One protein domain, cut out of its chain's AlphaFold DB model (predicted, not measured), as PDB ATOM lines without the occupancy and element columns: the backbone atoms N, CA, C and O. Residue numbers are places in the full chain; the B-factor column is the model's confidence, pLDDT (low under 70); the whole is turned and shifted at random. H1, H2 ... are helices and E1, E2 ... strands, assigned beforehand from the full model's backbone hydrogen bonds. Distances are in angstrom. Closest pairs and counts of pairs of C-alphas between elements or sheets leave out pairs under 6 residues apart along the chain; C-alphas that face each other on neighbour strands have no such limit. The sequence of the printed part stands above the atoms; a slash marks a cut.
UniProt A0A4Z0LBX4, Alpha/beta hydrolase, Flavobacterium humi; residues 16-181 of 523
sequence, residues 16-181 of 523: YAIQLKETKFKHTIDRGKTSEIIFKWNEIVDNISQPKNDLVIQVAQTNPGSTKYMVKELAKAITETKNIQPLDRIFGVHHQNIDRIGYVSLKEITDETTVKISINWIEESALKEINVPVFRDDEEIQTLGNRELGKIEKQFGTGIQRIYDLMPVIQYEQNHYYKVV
ATOM      1  N   TYR A  16      40.176 -22.243 253.201       89.88
ATOM      2  CA  TYR A  16      41.301 -22.510 252.330       89.88
ATOM      3  C   TYR A  16      42.161 -23.604 252.935       89.88
ATOM      4  O   TYR A  16      42.392 -23.645 254.139       89.88
ATOM      5  N   ALA A  17      42.676 -24.471 252.082       89.12
ATOM      6  CA  ALA A  17      43.828 -25.283 252.395       89.12
ATOM      7  C   ALA A  17      45.056 -24.634 251.782       89.12
ATOM      8  O   ALA A  17      45.055 -24.309 250.592       89.12
ATOM      9  N   ILE A  18      46.085 -24.434 252.598       90.75
ATOM     10  CA  ILE A  18      47.364 -23.906 252.145       90.75
ATOM     11  C   ILE A  18      48.423 -24.946 252.453       90.75
ATOM     12  O   ILE A  18      48.632 -25.335 253.604       90.75
ATOM     13  N   GLN A  19      49.109 -25.390 251.406       87.94
ATOM     14  CA  GLN A  19      50.248 -26.269 251.573       87.94
ATOM     15  C   GLN A  19      51.373 -25.484 252.254       87.94
ATOM     16  O   GLN A  19      51.791 -24.452 251.738       87.94
ATOM     17  N   LEU A  20      51.915 -25.985 253.360       86.50
ATOM     18  CA  LEU A  20      52.970 -25.296 254.118       86.50
ATOM     19  C   LEU A  20      54.395 -25.634 253.636       86.50
ATOM     20  O   LEU A  20      55.374 -25.100 254.139       86.50
ATOM     21  N   LYS A  21      54.528 -26.504 252.623       84.81
ATOM     22  CA  LYS A  21      55.824 -26.845 252.007       84.81
ATOM     23  C   LYS A  21      56.430 -25.636 251.287       84.81
ATOM     24  O   LYS A  21      55.714 -24.970 250.536       84.81
ATOM     25  N   GLU A  22      57.730 -25.422 251.452       88.19
ATOM     26  CA  GLU A  22      58.500 -24.436 250.686       88.19
ATOM     27  C   GLU A  22      58.412 -24.714 249.182       88.19
ATOM     28  O   GLU A  22      58.509 -25.863 248.739       88.19
ATOM     29  N   THR A  23      58.228 -23.660 248.389       86.12
ATOM     30  CA  THR A  23      58.293 -23.727 246.924       86.12
ATOM     31  C   THR A  23      59.120 -22.565 246.388       86.12
ATOM     32  O   THR A  23      59.472 -21.640 247.115       86.12
ATOM     33  N   LYS A  24      59.425 -22.583 245.085       85.56
ATOM     34  CA  LYS A  24      60.147 -21.482 244.428       85.56
ATOM     35  C   LYS A  24      59.460 -20.118 244.634       85.56
ATOM     36  O   LYS A  24      60.137 -19.099 244.665       85.56
ATOM     37  N   PHE A  25      58.136 -20.105 244.785       87.81
ATOM     38  CA  PHE A  25      57.324 -18.885 244.817       87.81
ATOM     39  C   PHE A  25      56.668 -18.622 246.170       87.81
ATOM     40  O   PHE A  25      56.007 -17.601 246.331       87.81
ATOM     41  N   LYS A  26      56.833 -19.524 247.141       90.56
ATOM     42  CA  LYS A  26      56.188 -19.435 248.445       90.56
ATOM     43  C   LYS A  26      57.154 -19.846 249.543       90.56
ATOM     44  O   LYS A  26      57.642 -20.974 249.544       90.56
ATOM     45  N   HIS A  27      57.324 -18.941 250.500       91.81
ATOM     46  CA  HIS A  27      58.121 -19.142 251.699       91.81
ATOM     47  C   HIS A  27      57.262 -19.045 252.959       91.81
ATOM     48  O   HIS A  27      56.450 -18.130 253.085       91.81
ATOM     49  N   THR A  28      57.464 -19.951 253.906       91.50
ATOM     50  CA  THR A  28      56.719 -20.051 255.162       91.50
ATOM     51  C   THR A  28      57.660 -19.805 256.337       91.50
ATOM     52  O   THR A  28      58.650 -20.502 256.529       91.50
ATOM     53  N   ILE A  29      57.348 -18.803 257.155       91.94
ATOM     54  CA  ILE A  29      58.052 -18.516 258.408       91.94
ATOM     55  C   ILE A  29      57.138 -18.939 259.552       91.94
ATOM     56  O   ILE A  29      56.148 -18.263 259.821       91.94
ATOM     57  N   ASP A  30      57.467 -20.033 260.232       87.69
ATOM     58  CA  ASP A  30      56.696 -20.515 261.378       87.69
ATOM     59  C   ASP A  30      57.262 -19.989 262.707       87.69
ATOM     60  O   ASP A  30      58.473 -19.961 262.927       87.69
ATOM     61  N   ARG A  31      56.373 -19.542 263.597       87.06
ATOM     62  CA  ARG A  31      56.669 -19.029 264.944       87.06
ATOM     63  C   ARG A  31      55.791 -19.716 266.000       87.06
ATOM     64  O   ARG A  31      55.486 -19.135 267.045       87.06
ATOM     65  N   GLY A  32      55.359 -20.947 265.727       80.81
ATOM     66  CA  GLY A  32      54.548 -21.768 266.621       80.81
ATOM     67  C   GLY A  32      53.071 -21.400 266.529       80.81
ATOM     68  O   GLY A  32      52.328 -21.982 265.749       80.81
ATOM     69  N   LYS A  33      52.627 -20.403 267.305       81.56
ATOM     70  CA  LYS A  33      51.215 -19.962 267.297       81.56
ATOM     71  C   LYS A  33      50.848 -19.103 266.090       81.56
ATOM     72  O   LYS A  33      49.674 -18.817 265.876       81.56
ATOM     73  N   THR A  34      51.836 -18.672 265.317       86.75
ATOM     74  CA  THR A  34      51.622 -17.885 264.109       86.75
ATOM     75  C   THR A  34      52.561 -18.335 263.003       86.75
ATOM     76  O   THR A  34      53.657 -18.829 263.266       86.75
ATOM     77  N   SER A  35      52.153 -18.142 261.754       91.94
ATOM     78  CA  SER A  35      53.047 -18.254 260.606       91.94
ATOM     79  C   SER A  35      52.849 -17.095 259.644       91.94
ATOM     80  O   SER A  35      51.755 -16.553 259.519       91.94
ATOM     81  N   GLU A  36      53.909 -16.734 258.934       93.19
ATOM     82  CA  GLU A  36      53.857 -15.805 257.811       93.19
ATOM     83  C   GLU A  36      54.132 -16.583 256.526       93.19
ATOM     84  O   GLU A  36      55.208 -17.157 256.362       93.19
ATOM     85  N   ILE A  37      53.167 -16.598 255.611       93.88
ATOM     86  CA  ILE A  37      53.315 -17.185 254.281       93.88
ATOM     87  C   ILE A  37      53.515 -16.052 253.283       93.88
ATOM     88  O   ILE A  37      52.653 -15.191 253.119       93.88
ATOM     89  N   ILE A  38      54.666 -16.046 252.625       93.56
ATOM     90  CA  ILE A  38      55.083 -15.017 251.681       93.56
ATOM     91  C   ILE A  38      55.099 -15.634 250.290       93.56
ATOM     92  O   ILE A  38      55.947 -16.472 249.987       93.56
ATOM     93  N   PHE A  39      54.185 -15.187 249.440       93.38
ATOM     94  CA  PHE A  39      54.147 -15.519 248.026       93.38
ATOM     95  C   PHE A  39      54.849 -14.428 247.218       93.38
ATOM     96  O   PHE A  39      54.492 -13.258 247.336       93.38
ATOM     97  N   LYS A  40      55.828 -14.804 246.394       91.88
ATOM     98  CA  LYS A  40      56.588 -13.912 245.510       91.88
ATOM     99  C   LYS A  40      56.299 -14.277 244.060       91.88
ATOM    100  O   LYS A  40      56.922 -15.176 243.497       91.88
ATOM    101  N   TRP A  41      55.325 -13.593 243.468       92.00
ATOM    102  CA  TRP A  41      54.871 -13.859 242.102       92.00
ATOM    103  C   TRP A  41      55.565 -13.001 241.042       92.00
ATOM    104  O   TRP A  41      55.284 -13.173 239.859       92.00
ATOM    105  N   ASN A  42      56.485 -12.122 241.444       87.06
ATOM    106  CA  ASN A  42      57.245 -11.226 240.565       87.06
ATOM    107  C   ASN A  42      58.067 -11.961 239.493       87.06
ATOM    108  O   ASN A  42      58.357 -11.406 238.443       87.06
ATOM    109  N   GLU A  43      58.431 -13.220 239.741       83.44
ATOM    110  CA  GLU A  43      59.092 -14.076 238.750       83.44
ATOM    111  C   GLU A  43      58.126 -14.745 237.761       83.44
ATOM    112  O   GLU A  43      58.575 -15.514 236.917       83.44
ATOM    113  N   ILE A  44      56.813 -14.538 237.889       86.75
ATOM    114  CA  ILE A  44      55.793 -15.193 237.061       86.75
ATOM    115  C   ILE A  44      54.924 -14.168 236.335       86.75
ATOM    116  O   ILE A  44      54.614 -14.377 235.161       86.75
ATOM    117  N   VAL A  45      54.508 -13.108 237.034       85.44
ATOM    118  CA  VAL A  45      53.540 -12.121 236.546       85.44
ATOM    119  C   VAL A  45      53.924 -10.706 236.964       85.44
ATOM    120  O   VAL A  45      54.431 -10.489 238.063       85.44
ATOM    121  N   ASP A  46      53.604  -9.743 236.103       83.25
ATOM    122  CA  ASP A  46      53.908  -8.324 236.335       83.25
ATOM    123  C   ASP A  46      52.938  -7.671 237.333       83.25
ATOM    124  O   ASP A  46      53.275  -6.690 237.989       83.25
ATOM    125  N   ASN A  47      51.707  -8.192 237.433       84.69
ATOM    126  CA  ASN A  47      50.692  -7.709 238.370       84.69
ATOM    127  C   ASN A  47      49.666  -8.810 238.686       84.69
ATOM    128  O   ASN A  47      48.969  -9.305 237.796       84.69
ATOM    129  N   ILE A  48      49.506  -9.152 239.966       81.19
ATOM    130  CA  ILE A  48      48.587 -10.217 240.417       81.19
ATOM    131  C   ILE A  48      47.107  -9.832 240.296       81.19
ATOM    132  O   ILE A  48      46.219 -10.679 240.419       81.19
ATOM    133  N   SER A  49      46.812  -8.550 240.080       80.19
ATOM    134  CA  SER A  49      45.444  -8.038 239.985       80.19
ATOM    135  C   SER A  49      44.769  -8.365 238.654       80.19
ATOM    136  O   SER A  49      43.541  -8.241 238.574       80.19
ATOM    137  N   GLN A  50      45.531  -8.817 237.654       80.19
ATOM    138  CA  GLN A  50      45.054  -9.110 236.305       80.19
ATOM    139  C   GLN A  50      43.995 -10.235 236.259       80.19
ATOM    140  O   GLN A  50      43.909 -11.072 237.166       80.19
ATOM    141  N   PRO A  51      43.145 -10.270 235.214       84.62
ATOM    142  CA  PRO A  51      42.201 -11.357 234.984       84.62
ATOM    143  C   PRO A  51      42.872 -12.736 234.922       84.62
ATOM    144  O   PRO A  51      43.969 -12.899 234.397       84.62
ATOM    145  N   LYS A  52      42.161 -13.777 235.380       81.81
ATOM    146  CA  LYS A  52      42.683 -15.156 235.435       81.81
ATOM    147  C   LYS A  52      43.208 -15.672 234.089       81.81
ATOM    148  O   LYS A  52      44.181 -16.417 234.072       81.81
ATOM    149  N   ASN A  53      42.575 -15.306 232.975       85.00
ATOM    150  CA  ASN A  53      43.027 -15.732 231.647       85.00
ATOM    151  C   ASN A  53      44.391 -15.130 231.286       85.00
ATOM    152  O   ASN A  53      45.223 -15.832 230.719       85.00
ATOM    153  N   ASP A  54      44.638 -13.882 231.679       88.00
ATOM    154  CA  ASP A  54      45.903 -13.188 231.425       88.00
ATOM    155  C   ASP A  54      47.011 -13.758 232.317       88.00
ATOM    156  O   ASP A  54      48.110 -14.038 231.838       88.00
ATOM    157  N   LEU A  55      46.679 -14.080 233.576       89.69
ATOM    158  CA  LEU A  55      47.574 -14.818 234.474       89.69
ATOM    159  C   LEU A  55      47.952 -16.190 233.893       89.69
ATOM    160  O   LEU A  55      49.120 -16.556 233.909       89.69
ATOM    161  N   VAL A  56      46.996 -16.947 233.337       91.00
ATOM    162  CA  VAL A  56      47.278 -18.244 232.688       91.00
ATOM    163  C   VAL A  56      48.259 -18.085 231.523       91.00
ATOM    164  O   VAL A  56      49.140 -18.929 231.356       91.00
ATOM    165  N   ILE A  57      48.124 -17.023 230.724       89.69
ATOM    166  CA  ILE A  57      49.013 -16.755 229.587       89.69
ATOM    167  C   ILE A  57      50.425 -16.404 230.074       89.69
ATOM    168  O   ILE A  57      51.384 -17.010 229.599       89.69
ATOM    169  N   GLN A  58      50.560 -15.495 231.043       91.00
ATOM    170  CA  GLN A  58      51.870 -15.100 231.580       91.00
ATOM    171  C   GLN A  58      52.575 -16.258 232.280       91.00
ATOM    172  O   GLN A  58      53.731 -16.541 231.989       91.00
ATOM    173  N   VAL A  59      51.858 -17.018 233.115       91.50
ATOM    174  CA  VAL A  59      52.411 -18.214 233.767       91.50
ATOM    175  C   VAL A  59      52.961 -19.198 232.726       91.50
ATOM    176  O   VAL A  59      54.040 -19.758 232.934       91.50
ATOM    177  N   ALA A  60      52.255 -19.397 231.604       92.50
ATOM    178  CA  ALA A  60      52.700 -20.271 230.518       92.50
ATOM    179  C   ALA A  60      53.952 -19.742 229.804       92.50
ATOM    180  O   ALA A  60      54.847 -20.523 229.485       92.50
ATOM    181  N   GLN A  61      54.019 -18.432 229.556       91.56
ATOM    182  CA  GLN A  61      55.151 -17.780 228.892       91.56
ATOM    183  C   GLN A  61      56.417 -17.828 229.747       91.56
ATOM    184  O   GLN A  61      57.494 -18.131 229.235       91.56
ATOM    185  N   THR A  62      56.279 -17.591 231.049       89.31
ATOM    186  CA  THR A  62      57.401 -17.576 231.992       89.31
ATOM    187  C   THR A  62      57.870 -18.986 232.365       89.31
ATOM    188  O   THR A  62      58.994 -19.171 232.826       89.31
ATOM    189  N   ASN A  63      57.044 -20.012 232.116       87.69
ATOM    190  CA  ASN A  63      57.359 -21.416 232.396       87.69
ATOM    191  C   ASN A  63      57.118 -22.325 231.168       87.69
ATOM    192  O   ASN A  63      56.294 -23.241 231.236       87.69
ATOM    193  N   PRO A  64      57.860 -22.146 230.057       84.69
ATOM    194  CA  PRO A  64      57.586 -22.810 228.776       84.69
ATOM    195  C   PRO A  64      57.747 -24.343 228.799       84.69
ATOM    196  O   PRO A  64      57.235 -25.028 227.919       84.69
ATOM    197  N   GLY A  65      58.433 -24.898 229.806       86.44
ATOM    198  CA  GLY A  65      58.565 -26.346 230.027       86.44
ATOM    199  C   GLY A  65      57.469 -26.969 230.901       86.44
ATOM    200  O   GLY A  65      57.501 -28.172 231.155       86.44
ATOM    201  N   SER A  66      56.516 -26.174 231.397       87.81
ATOM    202  CA  SER A  66      55.454 -26.655 232.284       87.81
ATOM    203  C   SER A  66      54.291 -27.284 231.523       87.81
ATOM    204  O   SER A  66      53.897 -26.840 230.446       87.81
ATOM    205  N   THR A  67      53.670 -28.303 232.116       91.69
ATOM    206  CA  THR A  67      52.438 -28.882 231.578       91.69
ATOM    207  C   THR A  67      51.286 -27.881 231.686       91.69
ATOM    208  O   THR A  67      51.226 -27.051 232.596       91.69
ATOM    209  N   LYS A  68      50.296 -28.013 230.795       88.25
ATOM    210  CA  LYS A  68      49.067 -27.201 230.817       88.25
ATOM    211  C   LYS A  68      48.343 -27.243 232.168       88.25
ATOM    212  O   LYS A  68      47.641 -26.298 232.514       88.25
ATOM    213  N   TYR A  69      48.477 -28.348 232.898       86.38
ATOM    214  CA  TYR A  69      47.906 -28.498 234.228       86.38
ATOM    215  C   TYR A  69      48.638 -27.613 235.248       86.38
ATOM    216  O   TYR A  69      47.997 -26.774 235.872       86.38
ATOM    217  N   MET A  70      49.972 -27.696 235.330       85.19
ATOM    218  CA  MET A  70      50.765 -26.883 236.268       85.19
ATOM    219  C   MET A  70      50.572 -25.379 236.042       85.19
ATOM    220  O   MET A  70      50.428 -24.622 236.997       85.19
ATOM    221  N   VAL A  71      50.483 -24.950 234.778       90.31
ATOM    222  CA  VAL A  71      50.185 -23.553 234.423       90.31
ATOM    223  C   VAL A  71      48.840 -23.098 235.004       90.31
ATOM    224  O   VAL A  71      48.726 -21.998 235.544       90.31
ATOM    225  N   LYS A  72      47.804 -23.936 234.898       88.19
ATOM    226  CA  LYS A  72      46.472 -23.609 235.421       88.19
ATOM    227  C   LYS A  72      46.447 -23.556 236.942       88.19
ATOM    228  O   LYS A  72      45.786 -22.668 237.477       88.19
ATOM    229  N   GLU A  73      47.150 -24.466 237.611       88.06
ATOM    230  CA  GLU A  73      47.196 -24.499 239.074       88.06
ATOM    231  C   GLU A  73      47.990 -23.326 239.651       88.06
ATOM    232  O   GLU A  73      47.518 -22.684 240.585       88.06
ATOM    233  N   LEU A  74      49.111 -22.935 239.038       89.06
ATOM    234  CA  LEU A  74      49.837 -21.721 239.429       89.06
ATOM    235  C   LEU A  74      48.980 -20.458 239.240       89.06
ATOM    236  O   LEU A  74      48.851 -19.649 240.156       89.06
ATOM    237  N   ALA A  75      48.304 -20.311 238.094       90.75
ATOM    238  CA  ALA A  75      47.395 -19.183 237.869       90.75
ATOM    239  C   ALA A  75      46.212 -19.170 238.858       90.75
ATOM    240  O   ALA A  75      45.738 -18.107 239.275       90.75
ATOM    241  N   LYS A  76      45.719 -20.353 239.245       89.06
ATOM    242  CA  LYS A  76      44.691 -20.513 240.277       89.06
ATOM    243  C   LYS A  76      45.229 -20.098 241.646       89.06
ATOM    244  O   LYS A  76      44.563 -19.301 242.293       89.06
ATOM    245  N   ALA A  77      46.419 -20.542 242.047       89.62
ATOM    246  CA  ALA A  77      47.044 -20.156 243.311       89.62
ATOM    247  C   ALA A  77      47.213 -18.631 243.414       89.62
ATOM    248  O   ALA A  77      46.779 -18.039 244.400       89.62
ATOM    249  N   ILE A  78      47.709 -17.973 242.358       91.31
ATOM    250  CA  ILE A  78      47.793 -16.502 242.289       91.31
ATOM    251  C   ILE A  78      46.401 -15.877 242.476       91.31
ATOM    252  O   ILE A  78      46.216 -14.988 243.309       91.31
ATOM    253  N   THR A  79      45.389 -16.390 241.772       86.88
ATOM    254  CA  THR A  79      44.004 -15.906 241.902       86.88
ATOM    255  C   THR A  79      43.460 -16.082 243.325       86.88
ATOM    256  O   THR A  79      42.783 -15.192 243.838       86.88
ATOM    257  N   GLU A  80      43.743 -17.204 243.984       86.75
ATOM    258  CA  GLU A  80      43.253 -17.452 245.339       86.75
ATOM    259  C   GLU A  80      43.990 -16.617 246.385       86.75
ATOM    260  O   GLU A  80      43.328 -16.052 247.253       86.75
ATOM    261  N   THR A  81      45.309 -16.403 246.259       87.69
ATOM    262  CA  THR A  81      46.025 -15.462 247.145       87.69
ATOM    263  C   THR A  81      45.405 -14.070 247.109       87.69
ATOM    264  O   THR A  81      45.275 -13.428 248.150       87.69
ATOM    265  N   LYS A  82      44.940 -13.612 245.938       82.19
ATOM    266  CA  LYS A  82      44.187 -12.359 245.786       82.19
ATOM    267  C   LYS A  82      42.842 -12.393 246.513       82.19
ATOM    268  O   LYS A  82      42.455 -11.381 247.098       82.19
ATOM    269  N   ASN A  83      42.144 -13.523 246.497       81.75
ATOM    270  CA  ASN A  83      40.817 -13.650 247.095       81.75
ATOM    271  C   ASN A  83      40.840 -13.748 248.620       81.75
ATOM    272  O   ASN A  83      39.896 -13.252 249.230       81.75
ATOM    273  N   ILE A  84      41.898 -14.318 249.206       83.62
ATOM    274  CA  ILE A  84      42.044 -14.465 250.660       83.62
ATOM    275  C   ILE A  84      41.924 -13.103 251.366       83.62
ATOM    276  O   ILE A  84      42.517 -12.115 250.921       83.62
ATOM    277  N   GLN A  85      41.173 -13.064 252.461       81.31
ATOM    278  CA  GLN A  85      40.924 -11.920 253.338       81.31
ATOM    279  C   GLN A  85      41.306 -12.252 254.791       81.31
ATOM    280  O   GLN A  85      41.392 -13.429 255.147       81.31
ATOM    281  N   PRO A  86      41.516 -11.242 255.655       79.81
ATOM    282  CA  PRO A  86      41.529 -11.457 257.100       79.81
ATOM    283  C   PRO A  86      40.286 -12.230 257.567       79.81
ATOM    284  O   PRO A  86      39.208 -12.070 257.001       79.81
ATOM    285  N   LEU A  87      40.459 -13.064 258.593       72.62
ATOM    286  CA  LEU A  87      39.473 -13.997 259.159       72.62
ATOM    287  C   LEU A  87      39.091 -15.193 258.266       72.62
ATOM    288  O   LEU A  87      38.352 -16.070 258.718       72.62
ATOM    289  N   ASP A  88      39.635 -15.303 257.047       80.06
ATOM    290  CA  ASP A  88      39.559 -16.552 256.285       80.06
ATOM    291  C   ASP A  88      40.252 -17.690 257.034       80.06
ATOM    292  O   ASP A  88      41.269 -17.512 257.706       80.06
ATOM    293  N   ARG A  89      39.677 -18.881 256.918       85.81
ATOM    294  CA  ARG A  89      40.044 -20.058 257.697       85.81
ATOM    295  C   ARG A  89      41.012 -20.904 256.915       85.81
ATOM    296  O   ARG A  89      40.748 -21.257 255.767       85.81
ATOM    297  N   ILE A  90      42.113 -21.249 257.552       88.56
ATOM    298  CA  ILE A  90      43.221 -21.938 256.927       88.56
ATOM    299  C   ILE A  90      43.379 -23.322 257.537       88.56
ATOM    300  O   ILE A  90      43.595 -23.471 258.737       88.56
ATOM    301  N   PHE A  91      43.350 -24.331 256.679       87.88
ATOM    302  CA  PHE A  91      43.916 -25.643 256.944       87.88
ATOM    303  C   PHE A  91      45.358 -25.639 256.443       87.88
ATOM    304  O   PHE A  91      45.605 -25.530 255.241       87.88
ATOM    305  N   GLY A  92      46.312 -25.717 257.365       88.50
ATOM    306  CA  GLY A  92      47.719 -25.919 257.046       88.50
ATOM    307  C   GLY A  92      47.947 -27.376 256.665       88.50
ATOM    308  O   GLY A  92      47.672 -28.271 257.466       88.50
ATOM    309  N   VAL A  93      48.416 -27.612 255.439       84.50
ATOM    310  CA  VAL A  93      48.561 -28.961 254.879       84.50
ATOM    311  C   VAL A  93      50.031 -29.335 254.696       84.50
ATOM    312  O   VAL A  93      50.808 -28.590 254.088       84.50
ATOM    313  N   HIS A  94      50.395 -30.532 255.159       80.69
ATOM    314  CA  HIS A  94      51.669 -31.208 254.902       80.69
ATOM    315  C   HIS A  94      51.391 -32.609 254.335       80.69
ATOM    316  O   HIS A  94      50.706 -33.403 254.967       80.69
ATOM    317  N   HIS A  95      51.912 -32.926 253.139       71.69
ATOM    318  CA  HIS A  95      51.745 -34.242 252.489       71.69
ATOM    319  C   HIS A  95      50.291 -34.780 252.493       71.69
ATOM    320  O   HIS A  95      50.045 -35.884 252.964       71.69
ATOM    321  N   GLN A  96      49.335 -33.984 251.992       71.44
ATOM    322  CA  GLN A  96      47.876 -34.238 251.994       71.44
ATOM    323  C   GLN A  96      47.179 -34.249 253.358       71.44
ATOM    324  O   GLN A  96      45.953 -34.310 253.392       71.44
ATOM    325  N   ASN A  97      47.907 -34.144 254.466       75.62
ATOM    326  CA  ASN A  97      47.326 -34.176 255.803       75.62
ATOM    327  C   ASN A  97      47.159 -32.771 256.359       75.62
ATOM    328  O   ASN A  97      48.022 -31.911 256.168       75.62
ATOM    329  N   ILE A  98      46.051 -32.551 257.064       79.62
ATOM    330  CA  ILE A  98      45.860 -31.320 257.828       79.62
ATOM    331  C   ILE A  98      46.712 -31.463 259.080       79.62
ATOM    332  O   ILE A  98      46.426 -32.298 259.937       79.62
ATOM    333  N   ASP A  99      47.753 -30.649 259.154       74.81
ATOM    334  CA  ASP A  99      48.643 -30.576 260.309       74.81
ATOM    335  C   ASP A  99      48.075 -29.614 261.361       74.81
ATOM    336  O   ASP A  99      48.073 -29.879 262.556       74.81
ATOM    337  N   ARG A 100      47.510 -28.494 260.904       81.31
ATOM    338  CA  ARG A 100      47.046 -27.415 261.777       81.31
ATOM    339  C   ARG A 100      45.900 -26.644 261.159       81.31
ATOM    340  O   ARG A 100      45.716 -26.631 259.941       81.31
ATOM    341  N   ILE A 101      45.141 -25.968 262.008       82.94
ATOM    342  CA  ILE A 101      44.065 -25.073 261.587       82.94
ATOM    343  C   ILE A 101      44.283 -23.698 262.196       82.94
ATOM    344  O   ILE A 101      44.820 -23.565 263.296       82.94
ATOM    345  N   GLY A 102      43.893 -22.671 261.467       83.50
ATOM    346  CA  GLY A 102      44.134 -21.296 261.854       83.50
ATOM    347  C   GLY A 102      43.306 -20.343 261.024       83.50
ATOM    348  O   GLY A 102      42.455 -20.750 260.241       83.50
ATOM    349  N   TYR A 103      43.560 -19.059 261.182       84.38
ATOM    350  CA  TYR A 103      42.875 -18.024 260.424       84.38
ATOM    351  C   TYR A 103      43.857 -16.951 259.996       84.38
ATOM    352  O   TYR A 103      44.884 -16.727 260.642       84.38
ATOM    353  N   VAL A 104      43.526 -16.275 258.905       86.12
ATOM    354  CA  VAL A 104      44.306 -15.151 258.406       86.12
ATOM    355  C   VAL A 104      44.138 -13.984 259.368       86.12
ATOM    356  O   VAL A 104      43.052 -13.429 259.505       86.12
ATOM    357  N   SER A 105      45.209 -13.597 260.047       80.06
ATOM    358  CA  SER A 105      45.209 -12.428 260.925       80.06
ATOM    359  C   SER A 105      45.450 -11.139 260.147       80.06
ATOM    360  O   SER A 105      44.887 -10.101 260.482       80.06
ATOM    361  N   LEU A 106      46.256 -11.206 259.088       81.50
ATOM    362  CA  LEU A 106      46.587 -10.056 258.258       81.50
ATOM    363  C   LEU A 106      46.975 -10.507 256.851       81.50
ATOM    364  O   LEU A 106      47.617 -11.543 256.675       81.50
ATOM    365  N   LYS A 107      46.643  -9.689 255.853       87.88
ATOM    366  CA  LYS A 107      47.147  -9.832 254.489       87.88
ATOM    367  C   LYS A 107      47.716  -8.506 254.005       87.88
ATOM    368  O   LYS A 107      47.039  -7.486 254.076       87.88
ATOM    369  N   GLU A 108      48.920  -8.551 253.451       86.19
ATOM    370  CA  GLU A 108      49.623  -7.395 252.894       86.19
ATOM    371  C   GLU A 108      50.030  -7.681 251.444       86.19
ATOM    372  O   GLU A 108      50.437  -8.795 251.107       86.19
ATOM    373  N   ILE A 109      49.918  -6.670 250.583       85.31
ATOM    374  CA  ILE A 109      50.416  -6.693 249.203       85.31
ATOM    375  C   ILE A 109      51.389  -5.522 249.087       85.31
ATOM    376  O   ILE A 109      50.976  -4.380 249.278       85.31
ATOM    377  N   THR A 110      52.672  -5.790 248.842       78.50
ATOM    378  CA  THR A 110      53.731  -4.768 248.977       78.50
ATOM    379  C   THR A 110      54.117  -4.087 247.665       78.50
ATOM    380  O   THR A 110      54.394  -2.895 247.662       78.50
ATOM    381  N   ASP A 111      54.143  -4.823 246.555       80.25
ATOM    382  CA  ASP A 111      54.675  -4.387 245.250       80.25
ATOM    383  C   ASP A 111      53.851  -4.956 244.078       80.25
ATOM    384  O   ASP A 111      54.383  -5.290 243.023       80.25
ATOM    385  N   GLU A 112      52.544  -5.144 244.302       81.56
ATOM    386  CA  GLU A 112      51.572  -5.723 243.351       81.56
ATOM    387  C   GLU A 112      51.894  -7.143 242.842       81.56
ATOM    388  O   GLU A 112      51.154  -7.701 242.028       81.56
ATOM    389  N   THR A 113      52.959  -7.763 243.350       87.38
ATOM    390  CA  THR A 113      53.428  -9.096 242.945       87.38
ATOM    391  C   THR A 113      53.804  -9.984 244.129       87.38
ATOM    392  O   THR A 113      53.765 -11.210 244.024       87.38
ATOM    393  N   THR A 114      54.072  -9.393 245.291       90.56
ATOM    394  CA  THR A 114      54.304 -10.094 246.551       90.56
ATOM    395  C   THR A 114      53.066 -10.024 247.443       90.56
ATOM    396  O   THR A 114      52.537  -8.943 247.713       90.56
ATOM    397  N   VAL A 115      52.617 -11.182 247.934       91.31
ATOM    398  CA  VAL A 115      51.511 -11.307 248.893       91.31
ATOM    399  C   VAL A 115      52.027 -11.943 250.170       91.31
ATOM    400  O   VAL A 115      52.531 -13.062 250.154       91.31
ATOM    401  N   LYS A 116      51.846 -11.259 251.294       92.56
ATOM    402  CA  LYS A 116      52.151 -11.785 252.621       92.56
ATOM    403  C   LYS A 116      50.853 -12.083 253.363       92.56
ATOM    404  O   LYS A 116      50.009 -11.205 253.514       92.56
ATOM    405  N   ILE A 117      50.701 -13.316 253.831       92.81
ATOM    406  CA  ILE A 117      49.555 -13.793 254.607       92.81
ATOM    407  C   ILE A 117      50.062 -14.185 255.990       92.81
ATOM    408  O   ILE A 117      50.837 -15.127 256.131       92.81
ATOM    409  N   SER A 118      49.627 -13.459 257.012       91.44
ATOM    410  CA  SER A 118      49.876 -13.808 258.409       91.44
ATOM    411  C   SER A 118      48.736 -14.688 258.903       91.44
ATOM    412  O   SER A 118      47.567 -14.361 258.703       91.44
ATOM    413  N   ILE A 119      49.075 -15.808 259.530       90.38
ATOM    414  CA  ILE A 119      48.133 -16.803 260.032       90.38
ATOM    415  C   ILE A 119      48.357 -16.966 261.525       90.38
ATOM    416  O   ILE A 119      49.494 -17.109 261.971       90.38
ATOM    417  N   ASN A 120      47.268 -16.993 262.281       86.75
ATOM    418  CA  ASN A 120      47.268 -17.408 263.676       86.75
ATOM    419  C   ASN A 120      46.712 -18.834 263.762       86.75
ATOM    420  O   ASN A 120      45.600 -19.091 263.297       86.75
ATOM    421  N   TRP A 121      47.478 -19.751 264.347       85.19
ATOM    422  CA  TRP A 121      47.116 -21.160 264.504       85.19
ATOM    423  C   TRP A 121      46.406 -21.417 265.834       85.19
ATOM    424  O   TRP A 121      46.674 -20.756 266.841       85.19
ATOM    425  N   ILE A 122      45.499 -22.392 265.836       74.62
ATOM    426  CA  ILE A 122      44.815 -22.885 267.037       74.62
ATOM    427  C   ILE A 122      45.749 -23.855 267.781       74.62
ATOM    428  O   ILE A 122      46.490 -24.599 267.142       74.62
ATOM    429  N   GLU A 123      45.739 -23.841 269.121       62.69
ATOM    430  CA  GLU A 123      46.610 -24.711 269.925       62.69
ATOM    431  C   GLU A 123      46.399 -26.209 269.629       62.69
ATOM    432  O   GLU A 123      45.275 -26.715 269.576       62.69
ATOM    433  N   GLU A 124      47.526 -26.909 269.490       51.66
ATOM    434  CA  GLU A 124      47.693 -28.300 269.036       51.66
ATOM    435  C   GLU A 124      46.868 -29.331 269.826       51.66
ATOM    436  O   GLU A 124      46.450 -30.351 269.285       51.66
ATOM    437  N   SER A 125      46.550 -29.063 271.099       52.69
ATOM    438  CA  SER A 125      45.860 -30.021 271.977       52.69
ATOM    439  C   SER A 125      44.434 -30.381 271.538       52.69
ATOM    440  O   SER A 125      43.872 -31.352 272.044       52.69
ATOM    441  N   ALA A 126      43.829 -29.609 270.629       49.34
ATOM    442  CA  ALA A 126      42.472 -29.852 270.134       49.34
ATOM    443  C   ALA A 126      42.411 -30.762 268.891       49.34
ATOM    444  O   ALA A 126      41.330 -31.248 268.550       49.34
ATOM    445  N   LEU A 127      43.535 -31.010 268.213       55.06
ATOM    446  CA  LEU A 127      43.562 -31.692 266.919       55.06
ATOM    447  C   LEU A 127      44.440 -32.938 267.019       55.06
ATOM    448  O   LEU A 127      45.645 -32.860 267.215       55.06
ATOM    449  N   LYS A 128      43.828 -34.117 266.883       57.84
ATOM    450  CA  LYS A 128      44.584 -35.335 266.544       57.84
ATOM    451  C   LYS A 128      45.093 -35.198 265.104       57.84
ATOM    452  O   LYS A 128      44.474 -34.468 264.339       57.84
ATOM    453  N   GLU A 129      46.148 -35.920 264.712       57.16
ATOM    454  CA  GLU A 129      46.582 -35.986 263.305       57.16
ATOM    455  C   GLU A 129      45.388 -36.310 262.385       57.16
ATOM    456  O   GLU A 129      44.713 -37.334 262.543       57.16
ATOM    457  N   ILE A 130      45.102 -35.423 261.429       61.50
ATOM    458  CA  ILE A 130      43.968 -35.562 260.510       61.50
ATOM    459  C   ILE A 130      44.485 -36.080 259.172       61.50
ATOM    460  O   ILE A 130      44.939 -35.327 258.307       61.50
ATOM    461  N   ASN A 131      44.373 -37.394 258.998       65.12
ATOM    462  CA  ASN A 131      44.732 -38.068 257.757       65.12
ATOM    463  C   ASN A 131      43.552 -38.061 256.770       65.12
ATOM    464  O   ASN A 131      42.829 -39.051 256.637       65.12
ATOM    465  N   VAL A 132      43.303 -36.906 256.144       64.56
ATOM    466  CA  VAL A 132      42.223 -36.735 255.161       64.56
ATOM    467  C   VAL A 132      42.818 -36.356 253.802       64.56
ATOM    468  O   VAL A 132      43.176 -35.196 253.611       64.56
ATOM    469  N   PRO A 133      42.809 -37.262 252.805       66.19
ATOM    470  CA  PRO A 133      43.228 -36.959 251.438       66.19
ATOM    471  C   PRO A 133      42.116 -36.193 250.696       66.19
ATOM    472  O   PRO A 133      41.453 -36.703 249.787       66.19
ATOM    473  N   VAL A 134      41.826 -34.972 251.147       65.06
ATOM    474  CA  VAL A 134      40.876 -34.046 250.497       65.06
ATOM    475  C   VAL A 134      41.569 -32.993 249.639       65.06
ATOM    476  O   VAL A 134      40.887 -32.296 248.885       65.06
ATOM    477  N   PHE A 135      42.898 -32.919 249.708       72.00
ATOM    478  CA  PHE A 135      43.706 -31.959 248.963       72.00
ATOM    479  C   PHE A 135      44.473 -32.640 247.842       72.00
ATOM    480  O   PHE A 135      44.879 -33.796 247.960       72.00
ATOM    481  N   ARG A 136      44.665 -31.917 246.743       71.75
ATOM    482  CA  ARG A 136      45.506 -32.384 245.640       71.75
ATOM    483  C   ARG A 136      46.961 -32.006 245.924       71.75
ATOM    484  O   ARG A 136      47.233 -30.863 246.275       71.75
ATOM    485  N   ASP A 137      47.885 -32.952 245.759       66.69
ATOM    486  CA  ASP A 137      49.320 -32.789 246.083       66.69
ATOM    487  C   ASP A 137      50.028 -31.633 245.364       66.69
ATOM    488  O   ASP A 137      51.075 -31.135 245.807       66.69
ATOM    489  N   ASP A 138      49.485 -31.263 244.213       70.88
ATOM    490  CA  ASP A 138      50.029 -30.298 243.272       70.88
ATOM    491  C   ASP A 138      49.440 -28.891 243.430       70.88
ATOM    492  O   ASP A 138      49.966 -27.954 242.828       70.88
ATOM    493  N   GLU A 139      48.418 -28.707 244.272       80.12
ATOM    494  CA  GLU A 139      47.838 -27.392 244.545       80.12
ATOM    495  C   GLU A 139      48.581 -26.690 245.695       80.12
ATOM    496  O   GLU A 139      48.750 -27.228 246.789       80.12
ATOM    497  N   GLU A 140      49.032 -25.450 245.468       85.12
ATOM    498  CA  GLU A 140      49.620 -24.637 246.543       85.12
ATOM    499  C   GLU A 140      48.553 -24.071 247.491       85.12
ATOM    500  O   GLU A 140      48.791 -23.959 248.697       85.12
ATOM    501  N   ILE A 141      47.388 -23.719 246.933       88.75
ATOM    502  CA  ILE A 141      46.223 -23.188 247.644       88.75
ATOM    503  C   ILE A 141      44.959 -23.763 247.016       88.75
ATOM    504  O   ILE A 141      44.763 -23.671 245.803       88.75
ATOM    505  N   GLN A 142      44.067 -24.274 247.860       87.69
ATOM    506  CA  GLN A 142      42.783 -24.821 247.447       87.69
ATOM    507  C   GLN A 142      41.650 -24.201 248.266       87.69
ATOM    508  O   GLN A 142      41.605 -24.338 249.486       87.69
ATOM    509  N   THR A 143      40.693 -23.562 247.597       86.56
ATOM    510  CA  THR A 143      39.421 -23.166 248.219       86.56
ATOM    511  C   THR A 143      38.575 -24.412 248.482       86.56
ATOM    512  O   THR A 143      38.406 -25.245 247.588       86.56
ATOM    513  N   LEU A 144      38.034 -24.544 249.691       80.25
ATOM    514  CA  LEU A 144      37.255 -25.706 250.118       80.25
ATOM    515  C   LEU A 144      35.760 -25.394 250.087       80.25
ATOM    516  O   LEU A 144      35.316 -24.390 250.644       80.25
ATOM    517  N   GLY A 145      34.985 -26.262 249.436       74.56
ATOM    518  CA  GLY A 145      33.530 -26.169 249.395       74.56
ATOM    519  C   GLY A 145      32.855 -27.164 250.337       74.56
ATOM    520  O   GLY A 145      33.499 -27.949 251.034       74.56
ATOM    521  N   ASN A 146      31.520 -27.184 250.306       71.00
ATOM    522  CA  ASN A 146      30.689 -28.024 251.179       71.00
ATOM    523  C   ASN A 146      31.036 -29.521 251.103       71.00
ATOM    524  O   ASN A 146      30.887 -30.252 252.081       71.00
ATOM    525  N   ARG A 147      31.517 -29.998 249.947       74.75
ATOM    526  CA  ARG A 147      31.902 -31.402 249.760       74.75
ATOM    527  C   ARG A 147      33.177 -31.754 250.525       74.75
ATOM    528  O   ARG A 147      33.227 -32.811 251.151       74.75
ATOM    529  N   GLU A 148      34.208 -30.921 250.424       75.62
ATOM    530  CA  GLU A 148      35.477 -31.105 251.128       75.62
ATOM    531  C   GLU A 148      35.267 -30.927 252.633       75.62
ATOM    532  O   GLU A 148      35.655 -31.798 253.408       75.62
ATOM    533  N   LEU A 149      34.545 -29.876 253.030       74.25
ATOM    534  CA  LEU A 149      34.222 -29.593 254.429       74.25
ATOM    535  C   LEU A 149      33.430 -30.733 255.073       74.25
ATOM    536  O   LEU A 149      33.829 -31.223 256.123       74.25
ATOM    537  N   GLY A 150      32.407 -31.266 254.401       70.44
ATOM    538  CA  GLY A 150      31.631 -32.392 254.926       70.44
ATOM    539  C   GLY A 150      32.431 -33.695 255.084       70.44
ATOM    540  O   GLY A 150      32.063 -34.552 255.887       70.44
ATOM    541  N   LYS A 151      33.534 -33.884 254.340       75.69
ATOM    542  CA  LYS A 151      34.456 -35.016 254.566       75.69
ATOM    543  C   LYS A 151      35.311 -34.794 255.806       75.69
ATOM    544  O   LYS A 151      35.495 -35.730 256.577       75.69
ATOM    545  N   ILE A 152      35.799 -33.571 255.985       72.62
ATOM    546  CA  ILE A 152      36.598 -33.176 257.140       72.62
ATOM    547  C   ILE A 152      35.740 -33.283 258.420       72.62
ATOM    548  O   ILE A 152      36.138 -33.934 259.383       72.62
ATOM    549  N   GLU A 153      34.512 -32.755 258.409       72.38
ATOM    550  CA  GLU A 153      33.570 -32.779 259.542       72.38
ATOM    551  C   GLU A 153      33.235 -34.187 260.047       72.38
ATOM    552  O   GLU A 153      33.146 -34.413 261.256       72.38
ATOM    553  N   LYS A 154      33.097 -35.162 259.140       71.56
ATOM    554  CA  LYS A 154      32.822 -36.563 259.504       71.56
ATOM    555  C   LYS A 154      33.902 -37.183 260.390       71.56
ATOM    556  O   LYS A 154      33.590 -38.103 261.139       71.56
ATOM    557  N   GLN A 155      35.142 -36.701 260.315       67.00
ATOM    558  CA  GLN A 155      36.252 -37.204 261.126       67.00
ATOM    559  C   GLN A 155      36.367 -36.496 262.482       67.00
ATOM    560  O   GLN A 155      36.828 -37.101 263.446       67.00
ATOM    561  N   PHE A 156      35.909 -35.244 262.580       61.62
ATOM    562  CA  PHE A 156      35.947 -34.471 263.823       61.62
ATOM    563  C   PHE A 156      34.795 -34.782 264.785       61.62
ATOM    564  O   PHE A 156      34.908 -34.500 265.975       61.62
ATOM    565  N   GLY A 157      33.676 -35.339 264.307       51.69
ATOM    566  CA  GLY A 157      32.514 -35.677 265.149       51.69
ATOM    567  C   GLY A 157      31.746 -34.464 265.702       51.69
ATOM    568  O   GLY A 157      30.659 -34.619 266.256       51.69
ATOM    569  N   THR A 158      32.272 -33.255 265.509       54.81
ATOM    570  CA  THR A 158      31.640 -31.959 265.759       54.81
ATOM    571  C   THR A 158      31.798 -31.084 264.521       54.81
ATOM    572  O   THR A 158      32.818 -31.182 263.839       54.81
ATOM    573  N   GLY A 159      30.820 -30.218 264.234       57.44
ATOM    574  CA  GLY A 159      30.914 -29.284 263.108       57.44
ATOM    575  C   GLY A 159      32.197 -28.460 263.192       57.44
ATOM    576  O   GLY A 159      32.528 -27.951 264.262       57.44
ATOM    577  N   ILE A 160      32.923 -28.342 262.080       60.28
ATOM    578  CA  ILE A 160      34.231 -27.669 262.015       60.28
ATOM    579  C   ILE A 160      34.147 -26.205 262.447       60.28
ATOM    580  O   ILE A 160      35.064 -25.659 263.055       60.28
ATOM    581  N   GLN A 161      32.973 -25.629 262.213       58.66
ATOM    582  CA  GLN A 161      32.520 -24.343 262.702       58.66
ATOM    583  C   GLN A 161      32.750 -24.179 264.212       58.66
ATOM    584  O   GLN A 161      33.362 -23.208 264.637       58.66
ATOM    585  N   ARG A 162      32.408 -25.199 265.008       59.97
ATOM    586  CA  ARG A 162      32.524 -25.186 266.471       59.97
ATOM    587  C   ARG A 162      33.965 -25.050 266.962       59.97
ATOM    588  O   ARG A 162      34.181 -24.576 268.070       59.97
ATOM    589  N   ILE A 163      34.945 -25.479 266.163       59.72
ATOM    590  CA  ILE A 163      36.367 -25.348 266.501       59.72
ATOM    591  C   ILE A 163      36.817 -23.890 266.323       59.72
ATOM    592  O   ILE A 163      37.539 -23.360 267.165       59.72
ATOM    593  N   TYR A 164      36.334 -23.228 265.270       64.44
ATOM    594  CA  TYR A 164      36.572 -21.804 265.039       64.44
ATOM    595  C   TYR A 164      35.756 -20.910 265.993       64.44
ATOM    596  O   TYR A 164      36.239 -19.861 266.399       64.44
ATOM    597  N   ASP A 165      34.576 -21.342 266.445       56.94
ATOM    598  CA  ASP A 165      33.720 -20.570 267.366       56.94
ATOM    599  C   ASP A 165      34.322 -20.378 268.777       56.94
ATOM    600  O   ASP A 165      33.854 -19.538 269.548       56.94
ATOM    601  N   LEU A 166      35.360 -21.143 269.135       52.09
ATOM    602  CA  LEU A 166      36.015 -21.122 270.451       52.09
ATOM    603  C   LEU A 166      37.205 -20.137 270.542       52.09
ATOM    604  O   LEU A 166      37.952 -20.169 271.520       52.09
ATOM    605  N   MET A 167      37.423 -19.276 269.539       55.94
ATOM    606  CA  MET A 167      38.654 -18.479 269.412       55.94
ATOM    607  C   MET A 167      38.605 -17.072 270.065       55.94
ATOM    608  O   MET A 167      37.568 -16.417 270.026       55.94
ATOM    609  N   PRO A 168      39.731 -16.520 270.580       44.88
ATOM    610  CA  PRO A 168      39.752 -15.254 271.340       44.88
ATOM    611  C   PRO A 168      39.445 -13.961 270.554       44.88
ATOM    612  O   PRO A 168      38.892 -13.018 271.112       44.88
ATOM    613  N   VAL A 169      39.797 -13.877 269.262       45.34
ATOM    614  CA  VAL A 169      39.414 -12.719 268.418       45.34
ATOM    615  C   VAL A 169      37.916 -12.763 268.108       45.34
ATOM    616  O   VAL A 169      37.242 -11.738 268.182       45.34
ATOM    617  N   ILE A 170      37.385 -13.972 267.899       47.22
ATOM    618  CA  ILE A 170      35.946 -14.226 267.802       47.22
ATOM    619  C   ILE A 170      35.260 -13.905 269.140       47.22
ATOM    620  O   ILE A 170      34.163 -13.371 269.108       47.22
ATOM    621  N   GLN A 171      35.914 -14.080 270.300       38.97
ATOM    622  CA  GLN A 171      35.381 -13.671 271.612       38.97
ATOM    623  C   GLN A 171      35.155 -12.150 271.770       38.97
ATOM    624  O   GLN A 171      34.251 -11.738 272.498       38.97
ATOM    625  N   TYR A 172      35.945 -11.292 271.115       41.78
ATOM    626  CA  TYR A 172      35.786  -9.834 271.235       41.78
ATOM    627  C   TYR A 172      34.606  -9.312 270.399       41.78
ATOM    628  O   TYR A 172      33.803  -8.523 270.903       41.78
ATOM    629  N   GLU A 173      34.429  -9.817 269.174       41.62
ATOM    630  CA  GLU A 173      33.198  -9.594 268.399       41.62
ATOM    631  C   GLU A 173      32.001 -10.306 269.033       41.62
ATOM    632  O   GLU A 173      30.914  -9.732 269.108       41.62
ATOM    633  N   GLN A 174      32.220 -11.487 269.621       37.50
ATOM    634  CA  GLN A 174      31.238 -12.174 270.448       37.50
ATOM    635  C   GLN A 174      30.802 -11.317 271.634       37.50
ATOM    636  O   GLN A 174      29.645 -11.385 271.979       37.50
ATOM    637  N   ASN A 175      31.621 -10.470 272.259       33.00
ATOM    638  CA  ASN A 175      31.142  -9.623 273.365       33.00
ATOM    639  C   ASN A 175      30.184  -8.502 272.909       33.00
ATOM    640  O   ASN A 175      29.342  -8.050 273.688       33.00
ATOM    641  N   HIS A 176      30.269  -8.057 271.650       40.19
ATOM    642  CA  HIS A 176      29.245  -7.197 271.041       40.19
ATOM    643  C   HIS A 176      28.038  -8.014 270.554       40.19
ATOM    644  O   HIS A 176      26.896  -7.608 270.772       40.19
ATOM    645  N   TYR A 177      28.283  -9.195 269.988       36.91
ATOM    646  CA  TYR A 177      27.266 -10.169 269.591       36.91
ATOM    647  C   TYR A 177      26.441 -10.659 270.788       36.91
ATOM    648  O   TYR A 177      25.227 -10.658 270.709       36.91
ATOM    649  N   TYR A 178      27.052 -10.980 271.928       33.22
ATOM    650  CA  TYR A 178      26.429 -11.449 273.167       33.22
ATOM    651  C   TYR A 178      25.596 -10.353 273.816       33.22
ATOM    652  O   TYR A 178      24.560 -10.675 274.367       33.22
ATOM    653  N   LYS A 179      25.935  -9.065 273.675       36.56
ATOM    654  CA  LYS A 179      25.022  -7.981 274.088       36.56
ATOM    655  C   LYS A 179      23.777  -7.882 273.206       36.56
ATOM    656  O   LYS A 179      22.713  -7.496 273.689       36.56
ATOM    657  N   VAL A 180      23.898  -8.208 271.918       38.75
ATOM    658  CA  VAL A 180      22.762  -8.289 270.990       38.75
ATOM    659  C   VAL A 180      21.972  -9.580 271.239       38.75
ATOM    660  O   VAL A 180      20.755  -9.525 271.342       38.75
ATOM    661  N   VAL A 181      22.632 -10.720 271.449       36.06
ATOM    662  CA  VAL A 181      22.016 -12.021 271.735       36.06
ATOM    663  C   VAL A 181      21.390 -12.076 273.131       36.06
ATOM    664  O   VAL A 181      20.262 -12.530 273.210       36.06
TER     665      VAL A 181
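This is residues 16 to 181 of the 523 residues of the protein "Alpha/beta hydrolase" of Flavobacterium humi (UniProt A0A4Z0LBX4). A seven-stranded sheet, curled like part of a barrel, is folded over at E5 so that E2, E3 and E6 face E4, E1 and E7; H2 packs on it with residues 73 to 83, with more pairs of C-alphas within 10 A to E7 than to any other strand, and H1 packs on H2. H1 lies toward one end of the longest axis and H5 toward the other, where residues 175 to 181 stick out as a free tail. The printed part has 166 residues, with five named helices and seven named strands in the order E1 E2 E3 H1 H2 E4 E5 E6 E7 H3 H4 H5. The mixed sheet runs E2 E3 E6 E5 E4 E1 E7, and the class is mixed, helices and strands. The whole is compact, with a radius of gyration of the C-alphas of 17.0 A, and spans 53 by 32 by 29 A.

The sheet holds E2, residues 26 to 30; E3, 34 to 40, 19.7 A long; E6, 114 to 121, 22.3 A; E5, 97 to 109, 28.4 A; E4, 89 to 94, 16.3 A; E1, 16 to 19, beginning at C-alpha 16 (41.301, -22.510, 252.330); and E7, 141 to 143. H2, residues 68 to 83, is 22.7 A long and starts at C-alpha 68 (49.067, -27.201, 230.817). H1 is residues 52 to 62, 15.3 A; H3 is 146 to 156, 15.1 A; H4 is 161 to 164; H5 is 168 to 181, 18.0 A, ending at C-alpha 181 (22.016, -12.021, 271.735).

The sheet is strongly twisted, with edge strands E2 and E7. E2 and E3 form a hairpin, with N 29 and O 36 at 2.8 A. E3 and E6 are antiparallel, with N 37 and O 117 at 2.8 A. E4, E5 and E6 form a meander, each strand the antiparallel neighbour of the one before: N 90 and O 102 are 2.8 A apart, N 105 and O 118 2.8 A. E5 bends by 76 degrees at residue 105. E4 and E1 are parallel, with N 18 and O 91 at 2.9 A; E1 and E7 are antiparallel, with N 17 and O 142 at 2.8 A. H2 is on the sheet; its closest C-alphas to E7 are those of Ala 77 and Ile 141, 5.4 A apart. H1 and H2 touch, closest at the C-alphas of Val 56 and Ala 75, 5.3 A, at a steep tilt of 53 degrees, opposite ways. H4 only grazes the sheet with residues 163 to 164; H1, H3 and H5 are not on it. H4 and H5 are apart, but only just, at 8.1 A. Every O i to N i+4 pair is within hydrogen-bond range in H1 and H2, 6 of 7 in H3 and 7 of 10 in H5; H4 is too short for one.

The outline is elongated, and the two C-alphas farthest apart, those of Gly 65 and Lys 179, are 58.3 A apart. The printed part has no cut. The links E3 to H1 and E6 to E7 are long. Mean pLDDT of the printed part is 76.9; residues 123 to 134, 137 and 155 to 181 are under 70.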